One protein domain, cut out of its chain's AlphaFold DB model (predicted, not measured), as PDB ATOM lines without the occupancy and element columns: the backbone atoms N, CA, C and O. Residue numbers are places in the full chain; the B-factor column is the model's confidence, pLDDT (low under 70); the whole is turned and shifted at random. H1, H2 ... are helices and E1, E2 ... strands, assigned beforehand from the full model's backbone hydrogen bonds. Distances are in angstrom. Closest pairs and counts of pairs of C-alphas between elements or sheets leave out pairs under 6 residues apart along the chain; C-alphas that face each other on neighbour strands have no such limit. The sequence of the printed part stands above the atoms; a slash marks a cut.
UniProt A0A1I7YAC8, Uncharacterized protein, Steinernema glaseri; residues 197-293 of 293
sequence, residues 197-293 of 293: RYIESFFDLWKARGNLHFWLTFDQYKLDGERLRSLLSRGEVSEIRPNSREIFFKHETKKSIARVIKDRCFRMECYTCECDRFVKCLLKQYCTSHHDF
ATOM      1  N   ARG A 197     333.157 200.148 233.051       65.50
ATOM      2  CA  ARG A 197     334.072 199.105 233.564       65.50
ATOM      3  C   ARG A 197     333.415 197.734 233.683       65.50
ATOM      4  O   ARG A 197     334.108 196.728 233.768       65.50
ATOM      5  N   TYR A 198     332.089 197.685 233.621       71.00
ATOM      6  CA  TYR A 198     331.355 196.437 233.695       71.00
ATOM      7  C   TYR A 198     331.421 195.598 232.418       71.00
ATOM      8  O   TYR A 198     331.094 194.423 232.490       71.00
ATOM      9  N   ILE A 199     331.857 196.138 231.271       75.25
ATOM     10  CA  ILE A 199     331.934 195.353 230.025       75.25
ATOM     11  C   ILE A 199     332.818 194.120 230.219       75.25
ATOM     12  O   ILE A 199     332.394 193.018 229.886       75.25
ATOM     13  N   GLU A 200     334.010 194.294 230.795       77.81
ATOM     14  CA  GLU A 200     334.937 193.185 231.052       77.81
ATOM     15  C   GLU A 200     334.315 192.187 232.036       77.81
ATOM     16  O   GLU A 200     334.231 191.003 231.732       77.81
ATOM     17  N   SER A 201     333.766 192.668 233.157       80.56
ATOM     18  CA  SER A 201     333.148 191.806 234.172       80.56
ATOM     19  C   SER A 201     331.940 191.027 233.647       80.56
ATOM     20  O   SER A 201     331.803 189.840 233.927       80.56
ATOM     21  N   PHE A 202     331.062 191.663 232.867       81.75
ATOM     22  CA  PHE A 202     329.910 191.000 232.253       81.75
ATOM     23  C   PHE A 202     330.334 190.025 231.161       81.75
ATOM     24  O   PHE A 202     329.715 188.972 231.011       81.75
ATOM     25  N   PHE A 203     331.389 190.348 230.416       86.00
ATOM     26  CA  PHE A 203     331.943 189.457 229.410       86.00
ATOM     27  C   PHE A 203     332.622 188.235 230.028       86.00
ATOM     28  O   PHE A 203     332.395 187.123 229.558       86.00
ATOM     29  N   ASP A 204     333.364 188.399 231.121       86.69
ATOM     30  CA  ASP A 204     333.950 187.289 231.873       86.69
ATOM     31  C   ASP A 204     332.870 186.433 232.543       86.69
ATOM     32  O   ASP A 204     332.922 185.204 232.489       86.69
ATOM     33  N   LEU A 205     331.829 187.059 233.102       84.88
ATOM     34  CA  LEU A 205     330.680 186.342 233.656       84.88
ATOM     35  C   LEU A 205     329.936 185.549 232.570       84.88
ATOM     36  O   LEU A 205     329.542 184.402 232.797       84.88
ATOM     37  N   TRP A 206     329.771 186.137 231.381       92.88
ATOM     38  CA  TRP A 206     329.211 185.448 230.222       92.88
ATOM     39  C   TRP A 206     330.107 184.292 229.770       92.88
ATOM     40  O   TRP A 206     329.580 183.202 229.598       92.88
ATOM     41  N   LYS A 207     331.430 184.460 229.674       90.69
ATOM     42  CA  LYS A 207     332.379 183.372 229.362       90.69
ATOM     43  C   LYS A 207     332.385 182.240 230.384       90.69
ATOM     44  O   LYS A 207     332.689 181.104 230.043       90.69
ATOM     45  N   ALA A 208     332.124 182.550 231.650       89.56
ATOM     46  CA  ALA A 208     332.112 181.547 232.704       89.56
ATOM     47  C   ALA A 208     330.826 180.709 232.685       89.56
ATOM     48  O   ALA A 208     330.854 179.521 233.004       89.56
ATOM     49  N   ARG A 209     329.681 181.327 232.363       90.50
ATOM     50  CA  ARG A 209     328.362 180.687 232.510       90.50
ATOM     51  C   ARG A 209     327.711 180.299 231.183       90.50
ATOM     52  O   ARG A 209     327.019 179.283 231.114       90.50
ATOM     53  N   GLY A 210     327.880 181.125 230.154       88.12
ATOM     54  CA  GLY A 210     327.344 180.951 228.802       88.12
ATOM     55  C   GLY A 210     325.826 180.836 228.701       88.12
ATOM     56  O   GLY A 210     325.319 180.431 227.664       88.12
ATOM     57  N   ASN A 211     325.090 181.154 229.764       88.44
ATOM     58  CA  ASN A 211     323.631 181.057 229.830       88.44
ATOM     59  C   ASN A 211     322.973 182.388 230.225       88.44
ATOM     60  O   ASN A 211     321.860 182.410 230.748       88.44
ATOM     61  N   LEU A 212     323.685 183.495 230.025       81.12
ATOM     62  CA  LEU A 212     323.204 184.827 230.361       81.12
ATOM     63  C   LEU A 212     322.497 185.453 229.161       81.12
ATOM     64  O   LEU A 212     322.961 185.329 228.026       81.12
ATOM     65  N   HIS A 213     321.394 186.145 229.436       82.19
ATOM     66  CA  HIS A 213     320.633 186.898 228.449       82.19
ATOM     67  C   HIS A 213     320.474 188.342 228.928       82.19
ATOM     68  O   HIS A 213     319.719 188.604 229.864       82.19
ATOM     69  N   PHE A 214     321.223 189.273 228.339       82.19
ATOM     70  CA  PHE A 214     321.202 190.686 228.731       82.19
ATOM     71  C   PHE A 214     321.699 191.585 227.600       82.19
ATOM     72  O   PHE A 214     322.385 191.124 226.691       82.19
ATOM     73  N   TRP A 215     321.406 192.881 227.691       83.12
ATOM     74  CA  TRP A 215     322.054 193.902 226.875       83.12
ATOM     75  C   TRP A 215     322.523 195.073 227.736       83.12
ATOM     76  O   TRP A 215     321.909 195.403 228.749       83.12
ATOM     77  N   LEU A 216     323.605 195.718 227.314       81.06
ATOM     78  CA  LEU A 216     324.212 196.878 227.960       81.06
ATOM     79  C   LEU A 216     324.565 197.906 226.892       81.06
ATOM     80  O   LEU A 216     325.019 197.531 225.816       81.06
ATOM     81  N   THR A 217     324.360 199.192 227.172       76.81
ATOM     82  CA  THR A 217     324.699 200.293 226.254       76.81
ATOM     83  C   THR A 217     325.633 201.279 226.950       76.81
ATOM     84  O   THR A 217     325.428 201.601 228.115       76.81
ATOM     85  N   PHE A 218     326.643 201.766 226.232       75.19
ATOM     86  CA  PHE A 218     327.726 202.601 226.745       75.19
ATOM     87  C   PHE A 218     328.046 203.744 225.780       75.19
ATOM     88  O   PHE A 218     328.034 203.574 224.560       75.19
ATOM     89  N   ASP A 219     328.416 204.900 226.322       71.06
ATOM     90  CA  ASP A 219     328.866 206.039 225.520       71.06
ATOM     91  C   ASP A 219     330.299 205.842 224.997       71.06
ATOM     92  O   ASP A 219     331.232 205.565 225.755       71.06
ATOM     93  N   GLN A 220     330.492 206.063 223.692       64.88
ATOM     94  CA  GLN A 220     331.760 205.843 222.980       64.88
ATOM     95  C   GLN A 220     332.934 206.673 223.522       64.88
ATOM     96  O   GLN A 220     334.083 206.241 223.455       64.88
ATOM     97  N   TYR A 221     332.657 207.851 224.082       60.25
ATOM     98  CA  TYR A 221     333.667 208.867 224.410       60.25
ATOM     99  C   TYR A 221     334.519 208.551 225.651       60.25
ATOM    100  O   TYR A 221     335.402 209.335 225.986       60.25
ATOM    101  N   LYS A 222     334.227 207.465 226.381       60.22
ATOM    102  CA  LYS A 222     334.835 207.170 227.698       60.22
ATOM    103  C   LYS A 222     335.523 205.817 227.787       60.22
ATOM    104  O   LYS A 222     336.014 205.446 228.851       60.22
ATOM    105  N   LEU A 223     335.548 205.073 226.691       63.97
ATOM    106  CA  LEU A 223     336.240 203.801 226.659       63.97
ATOM    107  C   LEU A 223     337.726 204.082 226.496       63.97
ATOM    108  O   LEU A 223     338.164 204.501 225.425       63.97
ATOM    109  N   ASP A 224     338.474 203.874 227.582       66.25
ATOM    110  CA  ASP A 224     339.926 203.772 227.515       66.25
ATOM    111  C   ASP A 224     340.269 202.757 226.422       66.25
ATOM    112  O   ASP A 224     339.867 201.585 226.455       66.25
ATOM    113  N   GLY A 225     340.886 203.279 225.368       70.38
ATOM    114  CA  GLY A 225     340.838 202.647 224.069       70.38
ATOM    115  C   GLY A 225     341.601 201.337 224.054       70.38
ATOM    116  O   GLY A 225     341.244 200.462 223.283       70.38
ATOM    117  N   GLU A 226     342.665 201.178 224.837       82.69
ATOM    118  CA  GLU A 226     343.557 200.018 224.710       82.69
ATOM    119  C   GLU A 226     342.944 198.723 225.230       82.69
ATOM    120  O   GLU A 226     342.913 197.735 224.498       82.69
ATOM    121  N   ARG A 227     342.386 198.730 226.445       75.94
ATOM    122  CA  ARG A 227     341.747 197.540 227.024       75.94
ATOM    123  C   ARG A 227     340.545 197.085 226.218       75.94
ATOM    124  O   ARG A 227     340.467 195.918 225.842       75.94
ATOM    125  N   LEU A 228     339.653 198.013 225.870       80.25
ATOM    126  CA  LEU A 228     338.516 197.663 225.032       80.25
ATOM    127  C   LEU A 228     338.973 197.234 223.632       80.25
ATOM    128  O   LEU A 228     338.450 196.257 223.116       80.25
ATOM    129  N   ARG A 229     339.963 197.895 223.013       85.25
ATOM    130  CA  ARG A 229     340.508 197.432 221.722       85.25
ATOM    131  C   ARG A 229     341.071 196.017 221.823       85.25
ATOM    132  O   ARG A 229     340.823 195.240 220.912       85.25
ATOM    133  N   SER A 230     341.761 195.686 222.913       87.88
ATOM    134  CA  SER A 230     342.283 194.340 223.185       87.88
ATOM    135  C   SER A 230     341.170 193.309 223.394       87.88
ATOM    136  O   SER A 230     341.253 192.185 222.909       87.88
ATOM    137  N   LEU A 231     340.078 193.688 224.065       84.69
ATOM    138  CA  LEU A 231     338.898 192.833 224.187       84.69
ATOM    139  C   LEU A 231     338.263 192.570 222.815       84.69
ATOM    140  O   LEU A 231     337.967 191.433 222.459       84.69
ATOM    141  N   LEU A 232     338.075 193.642 222.047       86.25
ATOM    142  CA  LEU A 232     337.403 193.636 220.755       86.25
ATOM    143  C   LEU A 232     338.215 192.947 219.655       86.25
ATOM    144  O   LEU A 232     337.621 192.359 218.759       86.25
ATOM    145  N   SER A 233     339.547 192.972 219.724       89.88
ATOM    146  CA  SER A 233     340.415 192.300 218.747       89.88
ATOM    147  C   SER A 233     340.359 190.774 218.824       89.88
ATOM    148  O   SER A 233     340.845 190.106 217.918       89.88
ATOM    149  N   ARG A 234     339.768 190.214 219.886       89.56
ATOM    150  CA  ARG A 234     339.609 188.763 220.067       89.56
ATOM    151  C   ARG A 234     338.337 188.200 219.435       89.56
ATOM    152  O   ARG A 234     338.200 186.983 219.388       89.56
ATOM    153  N   GLY A 235     337.387 189.052 219.054       87.69
ATOM    154  CA  GLY A 235     336.110 188.616 218.493       87.69
ATOM    155  C   GLY A 235     336.149 188.491 216.974       87.69
ATOM    156  O   GLY A 235     336.994 189.088 216.309       87.69
ATOM    157  N   GLU A 236     335.203 187.735 216.427       89.69
ATOM    158  CA  GLU A 236     334.960 187.665 214.990       89.69
ATOM    159  C   GLU A 236     334.294 188.972 214.543       89.69
ATOM    160  O   GLU A 236     333.211 189.328 215.013       89.69
ATOM    161  N   VAL A 237     334.970 189.736 213.685       87.69
ATOM    162  CA  VAL A 237     334.493 191.052 213.247       87.69
ATOM    163  C   VAL A 237     333.642 190.889 211.996       87.69
ATOM    164  O   VAL A 237     334.128 190.419 210.972       87.69
ATOM    165  N   SER A 238     332.399 191.359 212.053       83.88
ATOM    166  CA  SER A 238     331.515 191.472 210.897       83.88
ATOM    167  C   SER A 238     331.178 192.939 210.653       83.88
ATOM    168  O   SER A 238     330.690 193.649 211.537       83.88
ATOM    169  N   GLU A 239     331.403 193.410 209.431       80.88
ATOM    170  CA  GLU A 239     330.924 194.719 208.998       80.88
ATOM    171  C   GLU A 239     329.522 194.568 208.404       80.88
ATOM    172  O   GLU A 239     329.312 193.791 207.478       80.88
ATOM    173  N   ILE A 240     328.544 195.280 208.966       74.81
ATOM    174  CA  ILE A 240     327.143 195.205 208.507       74.81
ATOM    175  C   ILE A 240     326.751 196.451 207.720       74.81
ATOM    176  O   ILE A 240     325.914 196.387 206.821       74.81
ATOM    177  N   ARG A 241     327.354 197.601 208.045       75.44
ATOM    178  CA  ARG A 241     327.196 198.872 207.326       75.44
ATOM    179  C   ARG A 241     328.514 199.641 207.357       75.44
ATOM    180  O   ARG A 241     329.257 199.467 208.325       75.44
ATOM    181  N   PRO A 242     328.745 200.566 206.406       74.62
ATOM    182  CA  PRO A 242     329.872 201.487 206.487       74.62
ATOM    183  C   PRO A 242     329.882 202.176 207.858       74.62
ATOM    184  O   PRO A 242     328.904 202.824 208.238       74.62
ATOM    185  N   ASN A 243     330.974 202.008 208.607       74.81
ATOM    186  CA  ASN A 243     331.186 202.536 209.966       74.81
ATOM    187  C   ASN A 243     330.412 201.855 211.114       74.81
ATOM    188  O   ASN A 243     330.516 202.319 212.249       74.81
ATOM    189  N   SER A 244     329.685 200.761 210.867       79.94
ATOM    190  CA  SER A 244     329.054 199.945 211.913       79.94
ATOM    191  C   SER A 244     329.738 198.586 211.977       79.94
ATOM    192  O   SER A 244     329.551 197.746 211.094       79.94
ATOM    193  N   ARG A 245     330.526 198.369 213.033       86.75
ATOM    194  CA  ARG A 245     331.208 197.090 213.269       86.75
ATOM    195  C   ARG A 245     330.473 196.317 214.349       86.75
ATOM    196  O   ARG A 245     330.283 196.836 215.448       86.75
ATOM    197  N   GLU A 246     330.094 195.089 214.036       92.62
ATOM    198  CA  GLU A 246     329.653 194.119 215.029       92.62
ATOM    199  C   GLU A 246     330.781 193.130 215.284       92.62
ATOM    200  O   GLU A 246     331.510 192.732 214.379       92.62
ATOM    201  N   ILE A 247     330.962 192.788 216.550       93.44
ATOM    202  CA  ILE A 247     332.012 191.893 217.003       93.44
ATOM    203  C   ILE A 247     331.325 190.767 217.747       93.44
ATOM    204  O   ILE A 247     330.636 190.996 218.741       93.44
ATOM    205  N   PHE A 248     331.489 189.560 217.239       94.50
ATOM    206  CA  PHE A 248     330.844 188.375 217.758       94.50
ATOM    207  C   PHE A 248     331.839 187.548 218.555       94.50
ATOM    208  O   PHE A 248     332.996 187.361 218.181       94.50
ATOM    209  N   PHE A 249     331.359 187.018 219.666       94.62
ATOM    210  CA  PHE A 249     332.076 186.072 220.493       94.62
ATOM    211  C   PHE A 249     331.173 184.867 220.686       94.62
ATOM    212  O   PHE A 249     330.060 184.992 221.198       94.62
ATOM    213  N   LYS A 250     331.655 183.696 220.278       95.31
ATOM    214  CA  LYS A 250     330.986 182.423 220.543       95.31
ATOM    215  C   LYS A 250     331.459 181.897 221.888       95.31
ATOM    216  O   LYS A 250     332.644 181.977 222.211       95.31
ATOM    217  N   HIS A 251     330.531 181.391 222.684       94.94
ATOM    218  CA  HIS A 251     330.890 180.708 223.914       94.94
ATOM    219  C   HIS A 251     331.464 179.324 223.583       94.94
ATOM    220  O   HIS A 251     330.876 178.597 222.789       94.94
ATOM    221  N   GLU A 252     332.573 178.930 224.211       93.19
ATOM    222  CA  GLU A 252     333.299 177.693 223.862       93.19
ATOM    223  C   GLU A 252     332.463 176.422 224.083       93.19
ATOM    224  O   GLU A 252     332.525 175.482 223.298       93.19
ATOM    225  N   THR A 253     331.665 176.392 225.155       92.06
ATOM    226  CA  THR A 253     330.949 175.176 225.595       92.06
ATOM    227  C   THR A 253     329.425 175.281 225.583       92.06
ATOM    228  O   THR A 253     328.734 174.320 225.924       92.06
ATOM    229  N   LYS A 254     328.864 176.448 225.256       95.19
ATOM    230  CA  LYS A 254     327.420 176.712 225.334       95.19
ATOM    231  C   LYS A 254     326.944 177.248 223.999       95.19
ATOM    232  O   LYS A 254     327.684 177.949 223.320       95.19
ATOM    233  N   LYS A 255     325.680 176.981 223.665       96.12
ATOM    234  CA  LYS A 255     325.021 177.551 222.486       96.12
ATOM    235  C   LYS A 255     324.699 179.026 222.741       96.12
ATOM    236  O   LYS A 255     323.548 179.371 222.971       96.12
ATOM    237  N   SER A 256     325.716 179.876 222.847       96.25
ATOM    238  CA  SER A 256     325.590 181.253 223.327       96.25
ATOM    239  C   SER A 256     326.556 182.189 222.619       96.25
ATOM    240  O   SER A 256     327.662 181.793 222.246       96.25
ATOM    241  N   ILE A 257     326.123 183.434 222.436       96.12
ATOM    242  CA  ILE A 257     326.845 184.487 221.726       96.12
ATOM    243  C   ILE A 257     326.810 185.766 222.533       96.12
ATOM    244  O   ILE A 257     325.745 186.186 222.976       96.12
ATOM    245  N   ALA A 258     327.960 186.417 222.641       95.06
ATOM    246  CA  ALA A 258     328.036 187.830 222.955       95.06
ATOM    247  C   ALA A 258     328.299 188.606 221.661       95.06
ATOM    248  O   ALA A 258     329.247 188.324 220.931       95.06
ATOM    249  N   ARG A 259     327.444 189.579 221.367       94.19
ATOM    250  CA  ARG A 259     327.561 190.523 220.261       94.19
ATOM    251  C   ARG A 259     327.905 191.893 220.828       94.19
ATOM    252  O   ARG A 259     327.190 192.400 221.685       94.19
ATOM    253  N   VAL A 260     328.964 192.515 220.328       91.50
ATOM    254  CA  VAL A 260     329.322 193.901 220.638       91.50
ATOM    255  C   VAL A 260     329.149 194.753 219.389       91.50
ATOM    256  O   VAL A 260     329.852 194.575 218.401       91.50
ATOM    257  N   ILE A 261     328.208 195.688 219.432       90.25
ATOM    258  CA  ILE A 261     327.899 196.628 218.359       90.25
ATOM    259  C   ILE A 261     328.624 197.936 218.658       90.25
ATOM    260  O   ILE A 261     328.431 198.535 219.718       90.25
ATOM    261  N   LYS A 262     329.457 198.385 217.721       86.56
ATOM    262  CA  LYS A 262     330.075 199.708 217.745       86.56
ATOM    263  C   LYS A 262     329.367 200.596 216.727       86.56
ATOM    264  O   LYS A 262     329.721 200.580 215.548       86.56
ATOM    265  N   ASP A 263     328.374 201.349 217.196       83.38
ATOM    266  CA  ASP A 263     327.714 202.408 216.431       83.38
ATOM    267  C   ASP A 263     328.036 203.794 217.042       83.38
ATOM    268  O   ASP A 263     329.189 204.057 217.387       83.38
ATOM    269  N   ARG A 264     327.050 204.694 217.177       77.00
ATOM    270  CA  ARG A 264     327.188 205.944 217.954       77.00
ATOM    271  C   ARG A 264     327.390 205.681 219.457       77.00
ATOM    272  O   ARG A 264     327.892 206.547 220.168       77.00
ATOM    273  N   CYS A 265     326.994 204.504 219.930       78.06
ATOM    274  CA  CYS A 265     327.209 203.960 221.263       78.06
ATOM    275  C   CYS A 265     327.830 202.556 221.151       78.06
ATOM    276  O   CYS A 265     327.755 201.889 220.118       78.06
ATOM    277  N   PHE A 266     328.479 202.096 222.216       82.38
ATOM    278  CA  PHE A 266     328.838 200.688 222.330       82.38
ATOM    279  C   PHE A 266     327.667 199.943 222.938       82.38
ATOM    280  O   PHE A 266     327.181 200.327 223.996       82.38
ATOM    281  N   ARG A 267     327.227 198.864 222.306       87.44
ATOM    282  CA  ARG A 267     326.222 197.974 222.880       87.44
ATOM    283  C   ARG A 267     326.779 196.572 222.977       87.44
ATOM    284  O   ARG A 267     327.327 196.082 222.002       87.44
ATOM    285  N   MET A 268     326.641 195.933 224.126       90.75
ATOM    286  CA  MET A 268     326.950 194.519 224.299       90.75
ATOM    287  C   MET A 268     325.652 193.765 224.542       90.75
ATOM    288  O   MET A 268     324.877 194.153 225.407       90.75
ATOM    289  N   GLU A 269     325.416 192.701 223.793       93.06
ATOM    290  CA  GLU A 269     324.215 191.880 223.853       93.06
ATOM    291  C   GLU A 269     324.633 190.418 223.978       93.06
ATOM    292  O   GLU A 269     325.429 189.928 223.185       93.06
ATOM    293  N   CYS A 270     324.109 189.717 224.974       93.75
ATOM    294  CA  CYS A 270     324.373 188.304 225.203       93.75
ATOM    295  C   CYS A 270     323.100 187.506 224.956       93.75
ATOM    296  O   CYS A 270     322.044 187.810 225.511       93.75
ATOM    297  N   TYR A 271     323.220 186.462 224.149       94.38
ATOM    298  CA  TYR A 271     322.129 185.611 223.714       94.38
ATOM    299  C   TYR A 271     322.495 184.156 223.962       94.38
ATOM    300  O   TYR A 271     323.548 183.700 223.535       94.38
ATOM    301  N   THR A 272     321.595 183.405 224.583       95.31
ATOM    302  CA  THR A 272     321.690 181.945 224.673       95.31
ATOM    303  C   THR A 272     320.639 181.345 223.745       95.31
ATOM    304  O   THR A 272     319.538 181.881 223.631       95.31
ATOM    305  N   CYS A 273     320.992 180.285 223.026       95.81
ATOM    306  CA  CYS A 273     320.067 179.527 222.205       95.81
ATOM    307  C   CYS A 273     319.110 178.774 223.118       95.81
ATOM    308  O   CYS A 273     319.539 178.079 224.035       95.81
ATOM    309  N   GLU A 274     317.823 178.902 222.829       95.31
ATOM    310  CA  GLU A 274     316.762 178.251 223.591       95.31
ATOM    311  C   GLU A 274     315.795 177.509 222.660       95.31
ATOM    312  O   GLU A 274     314.624 177.341 222.985       95.31
ATOM    313  N   CYS A 275     316.247 177.092 221.468       95.88
ATOM    314  CA  CYS A 275     315.408 176.348 220.515       95.88
ATOM    315  C   CYS A 275     314.916 175.001 221.072       95.88
ATOM    316  O   CYS A 275     313.912 174.480 220.601       95.88
ATOM    317  N   ASP A 276     315.613 174.446 222.062       95.44
ATOM    318  CA  ASP A 276     315.212 173.252 222.808       95.44
ATOM    319  C   ASP A 276     314.023 173.514 223.750       95.44
ATOM    320  O   ASP A 276     313.311 172.583 224.118       95.44
ATOM    321  N   ARG A 277     313.795 174.773 224.139       91.81
ATOM    322  CA  ARG A 277     312.789 175.172 225.139       91.81
ATOM    323  C   ARG A 277     311.647 175.988 224.558       91.81
ATOM    324  O   ARG A 277     310.518 175.892 225.036       91.81
ATOM    325  N   PHE A 278     311.928 176.814 223.557       91.00
ATOM    326  CA  PHE A 278     310.992 177.790 223.024       91.00
ATOM    327  C   PHE A 278     310.947 177.742 221.499       91.00
ATOM    328  O   PHE A 278     311.968 177.704 220.817       91.00
ATOM    329  N   VAL A 279     309.733 177.868 220.957       90.94
ATOM    330  CA  VAL A 279     309.501 178.008 219.508       90.94
ATOM    331  C   VAL A 279     310.179 179.272 218.957       90.94
ATOM    332  O   VAL A 279     310.629 179.299 217.813       90.94
ATOM    333  N   LYS A 280     310.269 180.331 219.775       93.81
ATOM    334  CA  LYS A 280     310.927 181.596 219.429       93.81
ATOM    335  C   LYS A 280     312.245 181.726 220.194       93.81
ATOM    336  O   LYS A 280     312.239 182.046 221.376       93.81
ATOM    337  N   CYS A 281     313.360 181.515 219.500       94.88
ATOM    338  CA  CYS A 281     314.711 181.713 220.024       94.88
ATOM    339  C   CYS A 281     315.234 183.101 219.624       94.88
ATOM    340  O   CYS A 281     315.376 183.397 218.435       94.88
ATOM    341  N   LEU A 282     315.557 183.942 220.609       92.44
ATOM    342  CA  LEU A 282     316.057 185.300 220.360       92.44
ATOM    343  C   LEU A 282     317.414 185.292 219.647       92.44
ATOM    344  O   LEU A 282     317.648 186.126 218.776       92.44
ATOM    345  N   LEU A 283     318.272 184.310 219.938       94.25
ATOM    346  CA  LEU A 283     319.529 184.148 219.210       94.25
ATOM    347  C   LEU A 283     319.282 183.885 217.716       94.25
ATOM    348  O   LEU A 283     319.923 184.506 216.874       94.25
ATOM    349  N   LYS A 284     318.310 183.025 217.381       95.56
ATOM    350  CA  LYS A 284     317.926 182.736 215.988       95.56
ATOM    351  C   LYS A 284     317.343 183.960 215.286       95.56
ATOM    352  O   LYS A 284     317.530 184.117 214.087       95.56
ATOM    353  N   GLN A 285     316.622 184.800 216.026       94.75
ATOM    354  CA  GLN A 285     315.988 186.004 215.495       94.75
ATOM    355  C   GLN A 285     316.994 187.129 215.216       94.75
ATOM    356  O   GLN A 285     316.866 187.811 214.204       94.75
ATOM    357  N   TYR A 286     317.957 187.349 216.116       91.31
ATOM    358  CA  TYR A 286     318.849 188.515 216.064       91.31
ATOM    359  C   TYR A 286     320.258 188.221 215.551       91.31
ATOM    360  O   TYR A 286     320.932 189.146 215.095       91.31
ATOM    361  N   CYS A 287     320.692 186.963 215.611       92.12
ATOM    362  CA  CYS A 287     322.025 186.511 215.221       92.12
ATOM    363  C   CYS A 287     321.925 185.297 214.283       92.12
ATOM    364  O   CYS A 287     322.616 184.299 214.480       92.12
ATOM    365  N   THR A 288     321.056 185.363 213.269       92.94
ATOM    366  CA  THR A 288     320.729 184.231 212.381       92.94
ATOM    367  C   THR A 288     321.965 183.580 211.760       92.94
ATOM    368  O   THR A 288     322.059 182.358 211.737       92.94
ATOM    369  N   SER A 289     322.938 184.386 211.321       92.50
ATOM    370  CA  SER A 289     324.189 183.911 210.713       92.50
ATOM    371  C   SER A 289     325.116 183.173 211.680       92.50
ATOM    372  O   SER A 289     325.995 182.446 211.240       92.50
ATOM    373  N   HIS A 290     324.917 183.334 212.989       91.25
ATOM    374  CA  HIS A 290     325.743 182.712 214.020       91.25
ATOM    375  C   HIS A 290     324.945 181.726 214.890       91.25
ATOM    376  O   HIS A 290     325.414 181.305 215.939       91.25
ATOM    377  N   HIS A 291     323.728 181.357 214.484       93.31
ATOM    378  CA  HIS A 291     322.881 180.430 215.238       93.31
ATOM    379  C   HIS A 291     323.236 178.944 215.000       93.31
ATOM    380  O   HIS A 291     322.641 178.069 215.625       93.31
ATOM    381  N   ASP A 292     324.171 178.636 214.102       90.62
ATOM    382  CA  ASP A 292     324.558 177.255 213.795       90.62
ATOM    383  C   ASP A 292     325.519 176.697 214.871       90.62
ATOM    384  O   ASP A 292     326.674 177.126 214.949       90.62
ATOM    385  N   PHE A 293     325.005 175.814 215.744       83.94
ATOM    386  CA  PHE A 293     325.680 175.215 216.916       83.94
ATOM    387  C   PHE A 293     325.471 173.710 217.031       83.94
ATOM    388  O   PHE A 293     324.288 173.282 217.075       83.94
TER     389      PHE A 293
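Overview. This is residues 197 to 293 of the 293 residues of an uncharacterized protein of Steinernema glaseri (UniProt A0A1I7YAC8). The model is one twisted antiparallel sheet of five strands, with the long helix H1 laid along one face over E5 and E4 and the short helix H3 over E5 on the opposite face, near that strand's last residues. H2 only grazes the sheet, with its residues 231 to 232, and E2 and E3 make a hairpin at the side of the sheet away from E1. The printed part has 97 residues with three named helices and five named strands, in the order H1, E1, H2, E2, E3, E4, E5, H3, and across the sheet the order is E1, E5, E4, E3, E2. The class is mixed, helices and strands. The whole is compact, with a radius of gyration of the C-alphas of 13.3 A, and it spans 40 by 30 by 20 A.

Along the chain. Find C-alpha 198 at (331.355, 196.437, 233.695); there H1 begins, and it runs over residues 198 to 209 for 16.1 A. Next comes E1, residues 214 to 219, 17.5 A long. H2, residues 225 to 232, measures 10.2 A. Then read four strands in a row: E2, residues 236 to 241, 15.6 A; E3, residues 244 to 250, 19.6 A; E4, residues 256 to 262, 19.8 A; and E5, residues 265 to 272, 23.0 A, which begins at C-alpha 265 at (327.209, 203.960, 221.263). The last named element is H3, residues 282 to 286, 6.0 A, ending at C-alpha 286 at (318.849, 188.515, 216.064).

Arrangement. Begin with H1, which is on the sheet at a height of 9.8 A, over E5 and E4. It runs along the strands, at 12 degrees to E5 on the local plane. Its closest C-alphas to E5 are those of Trp 206 and Cys 270, 7.5 A apart, and to E4 those of Phe 203 and Ala 258, 7.7 A apart. H1 and E1 are near each other, with 9 pairs of C-alphas within 10 A. E1, an edge strand, is antiparallel to E5 at 170 degrees; look at N 216 and O 268, 2.8 A apart. H1 and H2 are close but not clearly touching, the closest C-alphas being those of Glu 200 and Leu 231 at 7.9 A, with a shallow tilt of 21 degrees, the same way. H2 only grazes the sheet; its closest C-alpha pair with E3 is Leu 232 and Ile 247, 6.8 A apart. E2, E3, E4 and E5 form a meander, each strand the antiparallel neighbour of the one before, in three hairpins. E2, the other edge strand, pairs with E3 through N 238 and O 246 at 2.8 A; E3 pairs with E4 through N 247 and O 260 at 2.8 A; E4 pairs with E5 through N 259 and O 269 at 2.7 A. H3 is on the opposite face of the sheet from H1, over E5 at a height of 8.7 A, and the closest C-alphas of H3 and E5 are those of Tyr 271 and Leu 283, 5.4 A apart. H1 and H3 are apart. In H1, H2 and H3 every O i to N i+4 pair is within hydrogen-bond range.

Size, cuts and confidence. The two C-alphas farthest apart are those of Glu 226 and Val 279, 40.9 A. The printed part has no cut and ends at residue 293, the chain's last. No link is long; the one from E5 to H3, 9 residues, is short, and the other links are tight. The mean pLDDT of the printed part is 86.0, and the residues under 70 are residue 197 and residues 220 to 224.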